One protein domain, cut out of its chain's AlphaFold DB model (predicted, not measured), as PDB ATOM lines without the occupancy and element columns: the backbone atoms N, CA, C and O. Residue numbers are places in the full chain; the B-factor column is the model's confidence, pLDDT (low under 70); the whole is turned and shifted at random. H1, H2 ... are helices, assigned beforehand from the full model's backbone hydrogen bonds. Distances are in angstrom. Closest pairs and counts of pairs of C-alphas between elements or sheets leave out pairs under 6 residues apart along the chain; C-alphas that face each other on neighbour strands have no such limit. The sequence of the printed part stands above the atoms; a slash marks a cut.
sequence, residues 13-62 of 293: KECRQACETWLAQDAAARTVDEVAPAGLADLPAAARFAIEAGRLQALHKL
ATOM      1  N   LYS A  13      22.659  20.697 -55.953       94.75
ATOM      2  CA  LYS A  13      21.523  21.161 -56.764       94.75
ATOM      3  C   LYS A  13      20.185  20.693 -56.191       94.75
ATOM      4  O   LYS A  13      19.244  21.475 -56.129       94.75
ATOM      5  N   GLU A  14      20.116  19.436 -55.768       95.06
ATOM      6  CA  GLU A  14      18.913  18.837 -55.197       95.06
ATOM      7  C   GLU A  14      18.581  19.462 -53.842       95.06
ATOM      8  O   GLU A  14      17.469  19.948 -53.643       95.06
ATOM      9  N   CYS A  15      19.570  19.560 -52.946       95.06
ATOM     10  CA  CYS A  15      19.364  20.212 -51.659       95.06
ATOM     11  C   CYS A  15      18.960  21.689 -51.828       95.06
ATOM     12  O   CYS A  15      18.097  22.186 -51.105       95.06
ATOM     13  N   ARG A  16      19.548  22.395 -52.804       94.88
ATOM     14  CA  ARG A  16      19.186  23.781 -53.123       94.88
ATOM     15  C   ARG A  16      17.731  23.888 -53.565       94.88
ATOM     16  O   ARG A  16      17.010  24.712 -53.011       94.88
ATOM     17  N   GLN A  17      17.309  23.045 -54.506       94.31
ATOM     18  CA  GLN A  17      15.931  23.027 -54.987       94.31
ATOM     19  C   GLN A  17      14.950  22.736 -53.846       94.31
ATOM     20  O   GLN A  17      13.920  23.393 -53.753       94.31
ATOM     21  N   ALA A  18      15.280  21.799 -52.954       93.50
ATOM     22  CA  ALA A  18      14.471  21.497 -51.776       93.50
ATOM     23  C   ALA A  18      14.306  22.721 -50.854       93.50
ATOM     24  O   ALA A  18      13.186  23.049 -50.463       93.50
ATOM     25  N   CYS A  19      15.397  23.436 -50.561       91.88
ATOM     26  CA  CYS A  19      15.354  24.676 -49.783       91.88
ATOM     27  C   CYS A  19      14.531  25.775 -50.469       91.88
ATOM     28  O   CYS A  19      13.722  26.422 -49.811       91.88
ATOM     29  N   GLU A  20      14.719  25.993 -51.773       91.94
ATOM     30  CA  GLU A  20      13.978  27.003 -52.542       91.94
ATOM     31  C   GLU A  20      12.475  26.684 -52.576       91.94
ATOM     32  O   GLU A  20      11.657  27.559 -52.299       91.94
ATOM     33  N   THR A  21      12.107  25.423 -52.823       90.94
ATOM     34  CA  THR A  21      10.712  24.961 -52.786       90.94
ATOM     35  C   THR A  21      10.093  25.163 -51.406       90.94
ATOM     36  O   THR A  21       8.958  25.626 -51.310       90.94
ATOM     37  N   TRP A  22      10.824  24.850 -50.332       87.75
ATOM     38  CA  TRP A  22      10.340  25.062 -48.968       87.75
ATOM     39  C   TRP A  22      10.156  26.553 -48.648       87.75
ATOM     40  O   TRP A  22       9.121  26.957 -48.124       87.75
ATOM     41  N   LEU A  23      11.123  27.397 -49.020       86.06
ATOM     42  CA  LEU A  23      11.057  28.847 -48.807       86.06
ATOM     43  C   LEU A  23       9.936  29.522 -49.611       86.06
ATOM     44  O   LEU A  23       9.449  30.567 -49.190       86.06
ATOM     45  N   ALA A  24       9.524  28.934 -50.736       87.44
ATOM     46  CA  ALA A  24       8.428  29.425 -51.569       87.44
ATOM     47  C   ALA A  24       7.024  29.082 -51.031       87.44
ATOM     48  O   ALA A  24       6.034  29.559 -51.586       87.44
ATOM     49  N   GLN A  25       6.914  28.266 -49.974       83.06
ATOM     50  CA  GLN A  25       5.628  27.960 -49.338       83.06
ATOM     51  C   GLN A  25       4.997  29.207 -48.698       83.06
ATOM     52  O   GLN A  25       5.676  30.193 -48.392       83.06
ATOM     53  N   ASP A  26       3.682  29.160 -48.458       74.06
ATOM     54  CA  ASP A  26       2.961  30.254 -47.800       74.06
ATOM     55  C   ASP A  26       3.610  30.619 -46.451       74.06
ATOM     56  O   ASP A  26       4.116  29.753 -45.731       74.06
ATOM     57  N   ALA A  27       3.629  31.910 -46.109       72.31
ATOM     58  CA  ALA A  27       4.215  32.376 -44.855       72.31
ATOM     59  C   ALA A  27       3.591  31.672 -43.639       72.31
ATOM     60  O   ALA A  27       4.330  31.271 -42.746       72.31
ATOM     61  N   ALA A  28       2.277  31.416 -43.648       68.06
ATOM     62  CA  ALA A  28       1.590  30.707 -42.570       68.06
ATOM     63  C   ALA A  28       2.106  29.269 -42.373       68.06
ATOM     64  O   ALA A  28       2.178  28.787 -41.245       68.06
ATOM     65  N   ALA A  29       2.522  28.595 -43.453       64.69
ATOM     66  CA  ALA A  29       3.145  27.270 -43.384       64.69
ATOM     67  C   ALA A  29       4.591  27.336 -42.853       64.69
ATOM     68  O   ALA A  29       5.086  26.379 -42.257       64.69
ATOM     69  N   ARG A  30       5.266  28.480 -43.024       69.06
ATOM     70  CA  ARG A  30       6.640  28.716 -42.558       69.06
ATOM     71  C   ARG A  30       6.714  29.250 -41.122       69.06
ATOM     72  O   ARG A  30       7.748  29.070 -40.483       69.06
ATOM     73  N   THR A  31       5.652  29.846 -40.580       66.69
ATOM     74  CA  THR A  31       5.624  30.471 -39.239       66.69
ATOM     75  C   THR A  31       5.151  29.555 -38.109       66.69
ATOM     76  O   THR A  31       4.816  30.044 -37.038       66.69
ATOM     77  N   VAL A  32       5.095  28.236 -38.312       71.75
ATOM     78  CA  VAL A  32       4.842  27.288 -37.210       71.75
ATOM     79  C   VAL A  32       5.942  27.449 -36.146       71.75
ATOM     80  O   VAL A  32       7.111  27.550 -36.508       71.75
ATOM     81  N   ASP A  33       5.621  27.450 -34.853       79.19
ATOM     82  CA  ASP A  33       6.610  27.588 -33.762       79.19
ATOM     83  C   ASP A  33       7.288  26.249 -33.413       79.19
ATOM     84  O   ASP A  33       7.369  25.825 -32.263       79.19
ATOM     85  N   GLU A  34       7.782  25.551 -34.432       83.19
ATOM     86  CA  GLU A  34       8.448  24.251 -34.298       83.19
ATOM     87  C   GLU A  34       9.773  24.249 -35.055       83.19
ATOM     88  O   GLU A  34       9.837  24.699 -36.197       83.19
ATOM     89  N   VAL A  35      10.844  23.700 -34.477       83.75
ATOM     90  CA  VAL A  35      12.144  23.599 -35.172       83.75
ATOM     91  C   VAL A  35      12.065  22.667 -36.383       83.75
ATOM     92  O   VAL A  35      12.673  22.958 -37.412       83.75
ATOM     93  N   ALA A  36      11.284  21.590 -36.287       86.75
ATOM     94  CA  ALA A  36      11.159  20.569 -37.322       86.75
ATOM     95  C   ALA A  36       9.684  20.241 -37.623       86.75
ATOM     96  O   ALA A  36       9.197  19.191 -37.205       86.75
ATOM     97  N   PRO A  37       8.959  21.139 -38.314       82.75
ATOM     98  CA  PRO A  37       7.563  20.917 -38.670       82.75
ATOM     99  C   PRO A  37       7.394  19.728 -39.624       82.75
ATOM    100  O   PRO A  37       8.333  19.294 -40.307       82.75
ATOM    101  N   ALA A  38       6.156  19.241 -39.714       78.88
ATOM    102  CA  ALA A  38       5.772  18.203 -40.664       78.88
ATOM    103  C   ALA A  38       6.188  18.567 -42.106       78.88
ATOM    104  O   ALA A  38       6.050  19.710 -42.542       78.88
ATOM    105  N   GLY A  39       6.704  17.583 -42.848       80.81
ATOM    106  CA  GLY A  39       7.153  17.745 -44.238       80.81
ATOM    107  C   GLY A  39       8.647  18.040 -44.423       80.81
ATOM    108  O   GLY A  39       9.128  17.993 -45.551       80.81
ATOM    109  N   LEU A  40       9.414  18.285 -43.351       87.12
ATOM    110  CA  LEU A  40      10.880  18.373 -43.453       87.12
ATOM    111  C   LEU A  40      11.573  17.010 -43.504       87.12
ATOM    112  O   LEU A  40      12.692  16.918 -44.004       87.12
ATOM    113  N   ALA A  41      10.929  15.963 -42.978       84.81
ATOM    114  CA  ALA A  41      11.511  14.626 -42.872       84.81
ATOM    115  C   ALA A  41      11.928  14.054 -44.238       84.81
ATOM    116  O   ALA A  41      12.986  13.429 -44.318       84.81
ATOM    117  N   ASP A  42      11.146  14.350 -45.280       87.31
ATOM    118  CA  ASP A  42      11.333  13.852 -46.649       87.31
ATOM    119  C   ASP A  42      12.334  14.678 -47.472       87.31
ATOM    120  O   ASP A  42      12.652  14.325 -48.607       87.31
ATOM    121  N   LEU A  43      12.832  15.797 -46.932       92.25
ATOM    122  CA  LEU A  43      13.831  16.603 -47.625       92.25
ATOM    123  C   LEU A  43      15.220  15.958 -47.533       92.25
ATOM    124  O   LEU A  43      15.542  15.334 -46.514       92.25
ATOM    125  N   PRO A  44      16.092  16.215 -48.529       93.50
ATOM    126  CA  PRO A  44      17.507  15.882 -48.446       93.50
ATOM    127  C   PRO A  44      18.121  16.298 -47.110       93.50
ATOM    128  O   PRO A  44      17.882  17.420 -46.649       93.50
ATOM    129  N   ALA A  45      18.950  15.448 -46.501       91.81
ATOM    130  CA  ALA A  45      19.394  15.646 -45.115       91.81
ATOM    131  C   ALA A  45      20.057  17.019 -44.878       91.81
ATOM    132  O   ALA A  45      19.741  17.712 -43.908       91.81
ATOM    133  N   ALA A  46      20.908  17.462 -45.809       93.94
ATOM    134  CA  ALA A  46      21.579  18.758 -45.716       93.94
ATOM    135  C   ALA A  46      20.619  19.953 -45.891       93.94
ATOM    136  O   ALA A  46      20.855  21.015 -45.305       93.94
ATOM    137  N   ALA A  47      19.558  19.800 -46.695       94.38
ATOM    138  CA  ALA A  47      18.509  20.809 -46.863       94.38
ATOM    139  C   ALA A  47      17.627  20.881 -45.613       94.38
ATOM    140  O   ALA A  47      17.445  21.965 -45.057       94.38
ATOM    141  N   ARG A  48      17.174  19.719 -45.119       94.19
ATOM    142  CA  ARG A  48      16.454  19.578 -43.850       94.19
ATOM    143  C   ARG A  48      17.211  20.266 -42.718       94.19
ATOM    144  O   ARG A  48      16.672  21.178 -42.100       94.19
ATOM    145  N   PHE A  49      18.482  19.910 -42.519       95.25
ATOM    146  CA  PHE A  49      19.322  20.524 -41.492       95.25
ATOM    147  C   PHE A  49      19.418  22.045 -41.647       95.25
ATOM    148  O   PHE A  49      19.326  22.764 -40.659       95.25
ATOM    149  N   ALA A  50      19.592  22.559 -42.868       93.94
ATOM    150  CA  ALA A  50      19.699  23.999 -43.090       93.94
ATOM    151  C   ALA A  50      18.419  24.751 -42.694       93.94
ATOM    152  O   ALA A  50      18.503  25.820 -42.086       93.94
ATOM    153  N   ILE A  51      17.254  24.182 -43.010       92.56
ATOM    154  CA  ILE A  51      15.952  24.740 -42.647       92.56
ATOM    155  C   ILE A  51      15.758  24.661 -41.128       92.56
ATOM    156  O   ILE A  51      15.503  25.686 -40.502       92.56
ATOM    157  N   GLU A  52      15.952  23.493 -40.515       94.06
ATOM    158  CA  GLU A  52      15.830  23.306 -39.061       94.06
ATOM    159  C   GLU A  52      16.792  24.220 -38.281       94.06
ATOM    160  O   GLU A  52      16.416  24.818 -37.276       94.06
ATOM    161  N   ALA A  53      18.033  24.383 -38.749       94.00
ATOM    162  CA  ALA A  53      19.029  25.252 -38.125       94.00
ATOM    163  C   ALA A  53      18.662  26.737 -38.231       94.00
ATOM    164  O   ALA A  53      18.902  27.504 -37.293       94.00
ATOM    165  N   GLY A  54      18.081  27.155 -39.360       91.62
ATOM    166  CA  GLY A  54      17.512  28.493 -39.517       91.62
ATOM    167  C   GLY A  54      16.356  28.723 -38.544       91.62
ATOM    168  O   GLY A  54      16.341  29.727 -37.832       91.62
ATOM    169  N   ARG A  55      15.447  27.745 -38.434       90.50
ATOM    170  CA  ARG A  55      14.299  27.760 -37.506       90.50
ATOM    171  C   ARG A  55      14.731  27.871 -36.067       90.50
ATOM    172  O   ARG A  55      14.262  28.755 -35.364       90.50
ATOM    173  N   LEU A  56      15.658  27.017 -35.646       92.25
ATOM    174  CA  LEU A  56      16.176  27.020 -34.287       92.25
ATOM    175  C   LEU A  56      16.703  28.407 -33.898       92.25
ATOM    176  O   LEU A  56      16.402  28.897 -32.817       92.25
ATOM    177  N   GLN A  57      17.455  29.054 -34.792       92.25
ATOM    178  CA  GLN A  57      18.020  30.383 -34.550       92.25
ATOM    179  C   GLN A  57      16.981  31.510 -34.597       92.25
ATOM    180  O   GLN A  57      17.167  32.525 -33.930       92.25
ATOM    181  N   ALA A  58      15.907  31.351 -35.372       88.62
ATOM    182  CA  ALA A  58      14.817  32.321 -35.433       88.62
ATOM    183  C   ALA A  58      13.887  32.224 -34.212       88.62
ATOM    184  O   ALA A  58      13.449  33.246 -33.689       88.62
ATOM    185  N   LEU A  59      13.601  31.002 -33.757       89.25
ATOM    186  CA  LEU A  59      12.654  30.717 -32.677       89.25
ATOM    187  C   LEU A  59      13.292  30.820 -31.287       89.25
ATOM    188  O   LEU A  59      12.605  31.102 -30.306       89.25
ATOM    189  N   HIS A  60      14.604  30.599 -31.182       90.44
ATOM    190  CA  HIS A  60      15.294  30.542 -29.900       90.44
ATOM    191  C   HIS A  60      16.523  31.444 -29.867       90.44
ATOM    192  O   HIS A  60      17.353  31.473 -30.776       90.44
ATOM    193  N   LYS A  61      16.701  32.125 -28.733       93.00
ATOM    194  CA  LYS A  61      17.936  32.846 -28.439       93.00
ATOM    195  C   LYS A  61      19.017  31.851 -28.014       93.00
ATOM    196  O   LYS A  61      19.067  31.438 -26.857       93.00
ATOM    197  N   LEU A  62      19.881  31.478 -28.952       95.06
ATOM    198  CA  LEU A  62      21.027  30.616 -28.670       95.06
ATOM    199  C   LEU A  62      22.105  31.356 -27.857       95.06
ATOM    200  O   LEU A  62      22.246  32.578 -27.990       95.06
TER     201      LEU A  62
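What this domain is: This is residues 13 to 62 of the 293 residues of the protein "O-succinylbenzoate synthase" of Halorhodospira halochloris (UniProt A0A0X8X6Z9). The longest helix, H3, and the helix H1 make a narrow V: they run the same way and come closest near their starts, at Cys 15 and Ala 47. The short helix H2 sits off to one side, past the end of H1, and from it a long link, residues 31 to 44, folds back over one side of the V to the start of H3. The printed part has 50 residues with three named helices, in the order H1, H2, H3 along the chain, and no named strand; the class is all helix. It is compact, with a radius of gyration of the C-alphas of 10.4 A, and the C-alphas span 31 by 22 by 15 A along their three main axes.

How they stand to each other: H3, residues 45 to 59, touches H1, residues 13 to 23, and it does so with residues 45 to 51 alone. The closest C-alphas of the two are those of Cys 15 and Ala 47, 4.9 A apart, and 8 pairs of C-alphas are within 8 A. Their lines stand at a shallow tilt of 33 degrees, only just short of steep, and they run the same way; their centres are 12.6 A apart. H2, residues 27 to 30, touches no helix. H1 and H2 are close but not clearly touching: their closest C-alphas, those of Leu 23 and Arg 30, are 7.7 A apart. H2 and H3 are apart, with no C-alpha of the one within 8 A of the other. In H1 and H3 every pair of O of residue i and N of residue i+4 is within hydrogen-bond range; H2 is too short for such a pair, and its one pair of O of residue i and N of residue i+3 is within range.

Where its parts are: H3 has 15 residues, begins with C-alpha 45 at (19.394, 15.646, -45.115), ends with C-alpha 59 at (12.654, 30.717, -32.677) and is 20.7 A long from first to last C-alpha. H1 has 11 residues and measures 15.2 A from C-alpha 13 at (21.523, 21.161, -56.764) to C-alpha 23. H2 has four residues, Ala 27 to Arg 30, and measures 5.0 A.

The domain as a whole: The two C-alphas farthest apart in the domain, those of Lys 13 and Lys 61, are 30.8 A apart. The printed part runs from residue 13 to 62 and has no cut. The link from H1 to H2 is tight, with 3 residues, and the link from H2 to H3 is long, with 14 residues; the C-alphas of this long link lie 6 to 12 A from the mean of all C-alphas. The mean pLDDT of the printed part is 87.2, and the residues under 70 are 28 to 31, of which 28 to 30 belong to H2.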